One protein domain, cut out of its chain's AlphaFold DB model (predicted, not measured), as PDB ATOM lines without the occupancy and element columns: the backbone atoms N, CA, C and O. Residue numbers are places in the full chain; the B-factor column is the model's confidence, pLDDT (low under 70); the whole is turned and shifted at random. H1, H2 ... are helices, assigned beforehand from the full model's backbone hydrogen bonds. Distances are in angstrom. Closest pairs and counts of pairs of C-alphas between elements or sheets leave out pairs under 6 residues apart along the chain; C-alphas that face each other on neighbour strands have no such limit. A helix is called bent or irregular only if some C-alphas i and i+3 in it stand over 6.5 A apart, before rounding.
ATOM      1  N   VAL A 131      -7.977   1.074 -43.925       87.19
ATOM      2  CA  VAL A 131      -8.903   2.136 -43.494       87.19
ATOM      3  C   VAL A 131     -10.169   2.211 -44.343       87.19
ATOM      4  O   VAL A 131     -11.255   2.352 -43.793       87.19
ATOM      5  N   ASP A 132     -10.080   2.040 -45.663       86.69
ATOM      6  CA  ASP A 132     -11.263   2.117 -46.531       86.69
ATOM      7  C   ASP A 132     -12.225   0.945 -46.288       86.69
ATOM      8  O   ASP A 132     -13.446   1.119 -46.299       86.69
ATOM      9  N   VAL A 133     -11.677  -0.247 -46.028       86.94
ATOM     10  CA  VAL A 133     -12.457  -1.446 -45.696       86.94
ATOM     11  C   VAL A 133     -13.151  -1.252 -44.348       86.94
ATOM     12  O   VAL A 133     -14.336  -1.566 -44.213       86.94
ATOM     13  N   ALA A 134     -12.455  -0.654 -43.378       87.62
ATOM     14  CA  ALA A 134     -13.025  -0.300 -42.085       87.62
ATOM     15  C   ALA A 134     -14.133   0.761 -42.210       87.62
ATOM     16  O   ALA A 134     -15.240   0.542 -41.719       87.62
ATOM     17  N   VAL A 135     -13.891   1.873 -42.915       87.88
ATOM     18  CA  VAL A 135     -14.900   2.923 -43.162       87.88
ATOM     19  C   VAL A 135     -16.153   2.323 -43.795       87.88
ATOM     20  O   VAL A 135     -17.267   2.582 -43.335       87.88
ATOM     21  N   ARG A 136     -15.985   1.476 -44.815       88.06
ATOM     22  CA  ARG A 136     -17.099   0.782 -45.459       88.06
ATOM     23  C   ARG A 136     -17.873  -0.088 -44.472       88.06
ATOM     24  O   ARG A 136     -19.093   0.045 -44.386       88.06
ATOM     25  N   TYR A 137     -17.181  -0.928 -43.704       87.44
ATOM     26  CA  TYR A 137     -17.803  -1.790 -42.700       87.44
ATOM     27  C   TYR A 137     -18.640  -0.991 -41.689       87.44
ATOM     28  O   TYR A 137     -19.800  -1.329 -41.443       87.44
ATOM     29  N   PHE A 138     -18.089   0.091 -41.132       85.44
ATOM     30  CA  PHE A 138     -18.788   0.908 -40.139       85.44
ATOM     31  C   PHE A 138     -19.945   1.723 -40.734       85.44
ATOM     32  O   PHE A 138     -20.941   1.933 -40.048       85.44
ATOM     33  N   CYS A 139     -19.893   2.108 -42.012       83.06
ATOM     34  CA  CYS A 139     -21.046   2.692 -42.705       83.06
ATOM     35  C   CYS A 139     -22.154   1.663 -42.992       83.06
ATOM     36  O   CYS A 139     -23.338   1.981 -42.917       83.06
ATOM     37  N   GLU A 140     -21.796   0.431 -43.361       80.62
ATOM     38  CA  GLU A 140     -22.765  -0.614 -43.717       80.62
ATOM     39  C   GLU A 140     -23.449  -1.224 -42.485       80.62
ATOM     40  O   GLU A 140     -24.664  -1.471 -42.498       80.62
ATOM     41  N   CYS A 141     -22.661  -1.438 -41.430       70.25
ATOM     42  CA  CYS A 141     -23.033  -2.193 -40.238       70.25
ATOM     43  C   CYS A 141     -23.078  -1.342 -38.955       70.25
ATOM     44  O   CYS A 141     -23.285  -1.894 -37.870       70.25
ATOM     45  N   GLY A 142     -22.825  -0.034 -39.029       61.34
ATOM     46  CA  GLY A 142     -22.886   0.874 -37.884       61.34
ATOM     47  C   GLY A 142     -24.303   1.043 -37.334       61.34
ATOM     48  O   GLY A 142     -25.291   0.847 -38.037       61.34
ATOM     49  N   GLU A 143     -24.400   1.419 -36.058       50.22
ATOM     50  CA  GLU A 143     -25.686   1.680 -35.389       50.22
ATOM     51  C   GLU A 143     -26.297   3.031 -35.798       50.22
ATOM     52  O   GLU A 143     -27.489   3.265 -35.611       50.22
ATOM     53  N   ILE A 144     -25.495   3.918 -36.398       54.00
ATOM     54  CA  ILE A 144     -25.942   5.242 -36.832       54.00
ATOM     55  C   ILE A 144     -26.706   5.113 -38.156       54.00
ATOM     56  O   ILE A 144     -26.119   4.909 -39.225       54.00
ATOM     57  N   HIS A 145     -28.031   5.242 -38.080       52.12
ATOM     58  CA  HIS A 145     -28.928   5.209 -39.234       52.12
ATOM     59  C   HIS A 145     -28.577   6.285 -40.276       52.12
ATOM     60  O   HIS A 145     -28.270   7.423 -39.936       52.12
ATOM     61  N   GLY A 146     -28.636   5.917 -41.560       58.41
ATOM     62  CA  GLY A 146     -28.381   6.830 -42.683       58.41
ATOM     63  C   GLY A 146     -26.933   6.876 -43.184       58.41
ATOM     64  O   GLY A 146     -26.688   7.466 -44.224       58.41
ATOM     65  N   THR A 147     -25.977   6.194 -42.547       67.00
ATOM     66  CA  THR A 147     -24.539   6.279 -42.902       67.00
ATOM     67  C   THR A 147     -24.099   5.421 -44.093       67.00
ATOM     68  O   THR A 147     -23.019   5.633 -44.643       67.00
ATOM     69  N   ARG A 148     -24.941   4.492 -44.568       72.31
ATOM     70  CA  ARG A 148     -24.590   3.526 -45.632       72.31
ATOM     71  C   ARG A 148     -24.099   4.137 -46.938       72.31
ATOM     72  O   ARG A 148     -23.362   3.481 -47.660       72.31
ATOM     73  N   HIS A 149     -24.522   5.350 -47.266       77.56
ATOM     74  CA  HIS A 149     -24.168   6.009 -48.522       77.56
ATOM     75  C   HIS A 149     -22.881   6.850 -48.416       77.56
ATOM     76  O   HIS A 149     -22.364   7.307 -49.432       77.56
ATOM     77  N   LEU A 150     -22.342   7.043 -47.203       77.62
ATOM     78  CA  LEU A 150     -21.206   7.932 -46.947       77.62
ATOM     79  C   LEU A 150     -19.871   7.359 -47.418       77.62
ATOM     80  O   LEU A 150     -19.052   8.105 -47.939       77.62
ATOM     81  N   TRP A 151     -19.649   6.046 -47.290       79.56
ATOM     82  CA  TRP A 151     -18.386   5.426 -47.721       79.56
ATOM     83  C   TRP A 151     -18.161   5.524 -49.240       79.56
ATOM     84  O   TRP A 151     -17.021   5.489 -49.698       79.56
ATOM     85  N   ALA A 152     -19.240   5.673 -50.016       79.06
ATOM     86  CA  ALA A 152     -19.183   5.871 -51.462       79.06
ATOM     87  C   ALA A 152     -18.748   7.297 -51.852       79.06
ATOM     88  O   ALA A 152     -18.441   7.542 -53.019       79.06
ATOM     89  N   LYS A 153     -18.712   8.238 -50.896       80.19
ATOM     90  CA  LYS A 153     -18.268   9.612 -51.131       80.19
ATOM     91  C   LYS A 153     -16.752   9.728 -50.948       80.19
ATOM     92  O   LYS A 153     -16.252   9.448 -49.853       80.19
ATOM     93  N   PRO A 154     -16.004  10.164 -51.975       77.06
ATOM     94  CA  PRO A 154     -14.548  10.248 -51.904       77.06
ATOM     95  C   PRO A 154     -14.059  11.243 -50.841       77.06
ATOM     96  O   PRO A 154     -12.999  11.033 -50.258       77.06
ATOM     97  N   GLU A 155     -14.838  12.280 -50.528       78.19
ATOM     98  CA  GLU A 155     -14.506  13.276 -49.504       78.19
ATOM     99  C   GLU A 155     -14.540  12.687 -48.087       78.19
ATOM    100  O   GLU A 155     -13.729  13.056 -47.238       78.19
ATOM    101  N   PHE A 156     -15.463  11.755 -47.831       81.25
ATOM    102  CA  PHE A 156     -15.620  11.108 -46.530       81.25
ATOM    103  C   PHE A 156     -14.494  10.104 -46.274       81.25
ATOM    104  O   PHE A 156     -13.830  10.162 -45.242       81.25
ATOM    105  N   SER A 157     -14.215   9.228 -47.240       80.94
ATOM    106  CA  SER A 157     -13.101   8.273 -47.142       80.94
ATOM    107  C   SER A 157     -11.741   8.988 -47.146       80.94
ATOM    108  O   SER A 157     -10.829   8.600 -46.416       80.94
ATOM    109  N   GLY A 158     -11.623  10.094 -47.892       79.56
ATOM    110  CA  GLY A 158     -10.442  10.960 -47.892       79.56
ATOM    111  C   GLY A 158     -10.121  11.550 -46.516       79.56
ATOM    112  O   GLY A 158      -8.958  11.547 -46.118       79.56
ATOM    113  N   TYR A 159     -11.138  11.963 -45.749       82.06
ATOM    114  CA  TYR A 159     -10.957  12.473 -44.386       82.06
ATOM    115  C   TYR A 159     -10.267  11.454 -43.466       82.06
ATOM    116  O   TYR A 159      -9.302  11.793 -42.785       82.06
ATOM    117  N   PHE A 160     -10.713  10.193 -43.467       81.31
ATOM    118  CA  PHE A 160     -10.107   9.171 -42.606       81.31
ATOM    119  C   PHE A 160      -8.679   8.830 -43.033       81.31
ATOM    120  O   PHE A 160      -7.828   8.631 -42.170       81.31
ATOM    121  N   ARG A 161      -8.371   8.839 -44.336       81.75
ATOM    122  CA  ARG A 161      -6.986   8.673 -44.803       81.75
ATOM    123  C   ARG A 161      -6.076   9.795 -44.295       81.75
ATOM    124  O   ARG A 161      -4.976   9.504 -43.838       81.75
ATOM    125  N   GLU A 162      -6.532  11.050 -44.316       75.12
ATOM    126  CA  GLU A 162      -5.774  12.186 -43.762       75.12
ATOM    127  C   GLU A 162      -5.561  12.062 -42.248       75.12
ATOM    128  O   GLU A 162      -4.437  12.209 -41.771       75.12
ATOM    129  N   VAL A 163      -6.604  11.716 -41.489       70.62
ATOM    130  CA  VAL A 163      -6.496  11.506 -40.035       70.62
ATOM    131  C   VAL A 163      -5.490  10.398 -39.703       70.62
ATOM    132  O   VAL A 163      -4.706  10.536 -38.761       70.62
ATOM    133  N   PHE A 164      -5.457   9.317 -40.487       73.06
ATOM    134  CA  PHE A 164      -4.505   8.218 -40.297       73.06
ATOM    135  C   PHE A 164      -3.072   8.561 -40.712       73.06
ATOM    136  O   PHE A 164      -2.137   8.060 -40.086       73.06
ATOM    137  N   LEU A 165      -2.877   9.443 -41.701       68.12
ATOM    138  CA  LEU A 165      -1.548   9.976 -42.028       68.12
ATOM    139  C   LEU A 165      -0.931  10.734 -40.842       68.12
ATOM    140  O   LEU A 165       0.282  10.678 -40.655       68.12
ATOM    141  N   GLU A 166      -1.748  11.412 -40.031       65.38
ATOM    142  CA  GLU A 166      -1.290  12.148 -38.843       65.38
ATOM    143  C   GLU A 166      -1.165  11.260 -37.590       65.38
ATOM    144  O   GLU A 166      -0.274  11.478 -36.767       65.38
ATOM    145  N   SER A 167      -2.047  10.266 -37.435       66.50
ATOM    146  CA  SER A 167      -2.218   9.515 -36.178       66.50
ATOM    147  C   SER A 167      -1.517   8.150 -36.135       66.50
ATOM    148  O   SER A 167      -1.273   7.638 -35.043       66.50
ATOM    149  N   GLY A 168      -1.203   7.548 -37.289       76.12
ATOM    150  CA  GLY A 168      -0.701   6.170 -37.381       76.12
ATOM    151  C   GLY A 168      -1.792   5.097 -37.234       76.12
ATOM    152  O   GLY A 168      -2.981   5.404 -37.279       76.12
ATOM    153  N   ALA A 169      -1.382   3.829 -37.091       81.94
ATOM    154  CA  ALA A 169      -2.297   2.693 -36.929       81.94
ATOM    155  C   ALA A 169      -3.071   2.767 -35.600       81.94
ATOM    156  O   ALA A 169      -2.535   3.214 -34.583       81.94
ATOM    157  N   GLN A 170      -4.335   2.336 -35.607       82.62
ATOM    158  CA  GLN A 170      -5.231   2.432 -34.449       82.62
ATOM    159  C   GLN A 170      -5.983   1.124 -34.199       82.62
ATOM    160  O   GLN A 170      -6.344   0.404 -35.128       82.62
ATOM    161  N   ASP A 171      -6.285   0.840 -32.930       85.44
ATOM    162  CA  ASP A 171      -7.195  -0.246 -32.573       85.44
ATOM    163  C   ASP A 171      -8.645   0.065 -32.996       85.44
ATOM    164  O   ASP A 171      -9.046   1.225 -33.141       85.44
ATOM    165  N   ILE A 172      -9.458  -0.983 -33.148       85.69
ATOM    166  CA  ILE A 172     -10.833  -0.877 -33.657       85.69
ATOM    167  C   ILE A 172     -11.718   0.036 -32.791       85.69
ATOM    168  O   ILE A 172     -12.571   0.744 -33.330       85.69
ATOM    169  N   ARG A 173     -11.531   0.075 -31.463       82.81
ATOM    170  CA  ARG A 173     -12.358   0.921 -30.581       82.81
ATOM    171  C   ARG A 173     -12.011   2.393 -30.747       82.81
ATOM    172  O   ARG A 173     -12.905   3.239 -30.741       82.81
ATOM    173  N   SER A 174     -10.723   2.697 -30.859       80.75
ATOM    174  CA  SER A 174     -10.244   4.054 -31.122       80.75
ATOM    175  C   SER A 174     -10.758   4.552 -32.474       80.75
ATOM    176  O   SER A 174     -11.322   5.646 -32.542       80.75
ATOM    177  N   PHE A 175     -10.693   3.703 -33.504       85.00
ATOM    178  CA  PHE A 175     -11.246   4.014 -34.818       85.00
ATOM    179  C   PHE A 175     -12.758   4.259 -34.785       85.00
ATOM    180  O   PHE A 175     -13.223   5.274 -35.296       85.00
ATOM    181  N   GLN A 176     -13.531   3.372 -34.151       82.31
ATOM    182  CA  GLN A 176     -14.985   3.519 -34.057       82.31
ATOM    183  C   GLN A 176     -15.374   4.849 -33.401       82.31
ATOM    184  O   GLN A 176     -16.260   5.540 -33.895       82.31
ATOM    185  N   ARG A 177     -14.699   5.240 -32.313       77.00
ATOM    186  CA  ARG A 177     -14.973   6.522 -31.646       77.00
ATOM    187  C   ARG A 177     -14.741   7.707 -32.570       77.00
ATOM    188  O   ARG A 177     -15.551   8.634 -32.581       77.00
ATOM    189  N   GLU A 178     -13.645   7.698 -33.326       76.38
ATOM    190  CA  GLU A 178     -13.359   8.782 -34.266       76.38
ATOM    191  C   GLU A 178     -14.332   8.770 -35.452       76.38
ATOM    192  O   GLU A 178     -14.765   9.833 -35.902       76.38
ATOM    193  N   PHE A 179     -14.753   7.586 -35.897       81.94
ATOM    194  CA  PHE A 179     -15.787   7.416 -36.912       81.94
ATOM    195  C   PHE A 179     -17.133   7.998 -36.463       81.94
ATOM    196  O   PHE A 179     -17.680   8.871 -37.134       81.94
ATOM    197  N   GLU A 180     -17.647   7.588 -35.302       72.75
ATOM    198  CA  GLU A 180     -18.927   8.060 -34.756       72.75
ATOM    199  C   GLU A 180     -18.918   9.569 -34.509       72.75
ATOM    200  O   GLU A 180     -19.865  10.270 -34.862       72.75
ATOM    201  N   LYS A 181     -17.820  10.088 -33.952       69.56
ATOM    202  CA  LYS A 181     -17.617  11.522 -33.738       69.56
ATOM    203  C   LYS A 181     -17.632  12.294 -35.053       69.56
ATOM    204  O   LYS A 181     -18.271  13.342 -35.131       69.56
ATOM    205  N   THR A 182     -16.951  11.787 -36.076       71.19
ATOM    206  CA  THR A 182     -16.913  12.401 -37.407       71.19
ATOM    207  C   THR A 182     -18.295  12.401 -38.043       71.19
ATOM    208  O   THR A 182     -18.745  13.443 -38.511       71.19
ATOM    209  N   VAL A 183     -19.019  11.282 -37.991       70.56
ATOM    210  CA  VAL A 183     -20.402  11.214 -38.468       70.56
ATOM    211  C   VAL A 183     -21.272  12.229 -37.717       70.56
ATOM    212  O   VAL A 183     -21.872  13.090 -38.347       70.56
ATOM    213  N   LEU A 184     -21.268  12.233 -36.384       62.09
ATOM    214  CA  LEU A 184     -22.105  13.125 -35.569       62.09
ATOM    215  C   LEU A 184     -21.833  14.621 -35.816       62.09
ATOM    216  O   LEU A 184     -22.751  15.439 -35.815       62.09
ATOM    217  N   LEU A 185     -20.564  15.002 -35.967       55.62
ATOM    218  CA  LEU A 185     -20.161  16.408 -36.047       55.62
ATOM    219  C   LEU A 185     -20.119  16.952 -37.475       55.62
ATOM    220  O   LEU A 185     -20.153  18.178 -37.660       55.62
ATOM    221  N   HIS A 186     -19.966  16.071 -38.463       64.06
ATOM    222  CA  HIS A 186     -19.621  16.443 -39.833       64.06
ATOM    223  C   HIS A 186     -20.578  15.876 -40.881       64.06
ATOM    224  O   HIS A 186     -20.411  16.195 -42.053       64.06
ATOM    225  N   THR A 187     -21.614  15.131 -40.489       61.03
ATOM    226  CA  THR A 187     -22.752  14.838 -41.370       61.03
ATOM    227  C   THR A 187     -23.920  15.759 -41.049       61.03
ATOM    228  O   THR A 187     -24.158  16.132 -39.897       61.03
ATOM    229  N   ASP A 188     -24.602  16.223 -42.088       53.72
ATOM    230  CA  ASP A 188     -25.814  17.004 -41.932       53.72
ATOM    231  C   ASP A 188     -26.950  16.116 -41.408       53.72
ATOM    232  O   ASP A 188     -27.256  15.081 -41.994       53.72
ATOM    233  N   GLY A 189     -27.588  16.523 -40.308       42.25
ATOM    234  CA  GLY A 189     -28.659  15.746 -39.677       42.25
ATOM    235  C   GLY A 189     -29.948  15.644 -40.503       42.25
ATOM    236  O   GLY A 189     -30.838  14.898 -40.106       42.25
ATOM    237  N   VAL A 190     -30.063  16.384 -41.615       38.56
ATOM    238  CA  VAL A 190     -31.249  16.425 -42.484       38.56
ATOM    239  C   VAL A 190     -30.957  15.813 -43.855       38.56
ATOM    240  O   VAL A 190     -31.732  14.971 -44.304       38.56
ATOM    241  N   SER A 191     -29.845  16.173 -44.511       46.56
ATOM    242  CA  SER A 191     -29.488  15.581 -45.814       46.56
ATOM    243  C   SER A 191     -28.743  14.249 -45.702       46.56
ATOM    244  O   SER A 191     -28.698  13.485 -46.662       46.56
ATOM    245  N   GLY A 192     -28.158  13.952 -44.537       52.41
ATOM    246  CA  GLY A 192     -27.288  12.793 -44.341       52.41
ATOM    247  C   GLY A 192     -25.913  12.939 -44.998       52.41
ATOM    248  O   GLY A 192     -25.107  12.019 -44.908       52.41
ATOM    249  N   ASP A 193     -25.617  14.084 -45.626       61.09
ATOM    250  CA  ASP A 193     -24.390  14.292 -46.388       61.09
ATOM    251  C   ASP A 193     -23.221  14.769 -45.517       61.09
ATOM    252  O   ASP A 193     -23.381  15.581 -44.603       61.09
ATOM    253  N   PHE A 194     -22.009  14.315 -45.845       66.69
ATOM    254  CA  PHE A 194     -20.776  14.790 -45.219       66.69
ATOM    255  C   PHE A 194     -20.418  16.221 -45.662       66.69
ATOM    256  O   PHE A 194     -20.307  16.498 -46.857       66.69
ATOM    257  N   LYS A 195     -20.211  17.127 -44.697       63.06
ATOM    258  CA  LYS A 195     -19.789  18.520 -44.923       63.06
ATOM    259  C   LYS A 195     -18.272  18.588 -45.106       63.06
ATOM    260  O   LYS A 195     -17.520  18.043 -44.304       63.06
ATOM    261  N   THR A 196     -17.827  19.292 -46.146       57.09
ATOM    262  CA  THR A 196     -16.420  19.365 -46.570       57.09
ATOM    263  C   THR A 196     -15.458  19.844 -45.472       57.09
ATOM    264  O   THR A 196     -15.793  20.643 -44.591       57.09
TER     265      THR A 196
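AT A GLANCE: This is residues 131 to 196 of the 580 residues of an uncharacterized protein of Bradyrhizobiaceae bacterium (UniProt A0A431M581). Three helices set at steep angles make a small cluster, their centres at the corners of a triangle: H3, the longest, is on one side, and H1 and H2 on the other, with H2 packing on H1. The unnamed stretch from 142 to 153, which links H1 to H2, and the tail after H3 both loop out toward one end of the long axis, while the tight link from H2 to H3 turns at the other. The printed part has 66 residues with three named helices, in the order H1, H2, H3, and no named strand; the class is all helix. The whole is compact, with a radius of gyration of the C-alphas of 10.9 A, and its C-alphas span 32 by 23 by 19 A.

IN THESE COORDINATES: H3, residues 172 to 186, is the longest helix by residues and measures 20.4 A from first to last C-alpha. It begins at C-alpha 172 at (-10.833, -0.877, -33.657) and ends at C-alpha 186 at (-19.621, 16.443, -39.833). H1, residues 131 to 141, measures 15.1 A and begins at C-alpha 131 at (-8.903, 2.136, -43.494). H2, residues 154 to 167, measures 20.0 A. None of the three is bent.

HOW THE PARTS SIT: H3 and H1 only just touch, with 3 pairs of C-alphas within 8 A; the closest C-alphas are those of Phe 138 and Gln 176, 7.6 A apart. H3 touches H1 with residues 176 to 179 alone. Their lines stand at 71 degrees, only just about perpendicular. H1 touches H2 with 5 pairs of C-alphas within 8 A, the closest being those of Asp 132 and Ser 157 at 6.5 A. H2 touches H1 with residues 157 to 161 alone. H1 and H2 run opposite ways at a steep tilt of 56 degrees. H2 and H3 are near each other, with their closest C-alphas 8.2 A apart. In H1 and H3 every O i to N i+4 pair is within hydrogen-bond range, and in H2 9 of 10 are.

THE WHOLE: The two C-alphas farthest apart are those of Gly 168 and Val 190, at 32.6 A. The printed part has no cut, and its first and last C-alphas, Val 131 and Thr 196, are 19.0 A apart. The link from H1 to H2 is long, with 12 residues, and the link from H2 to H3 is tight, with 4. The mean pLDDT of the printed part is 72.5. Confidence is under 70 at 23 residues: 142 to 147, 165 to 167, 181, and 184 to 196.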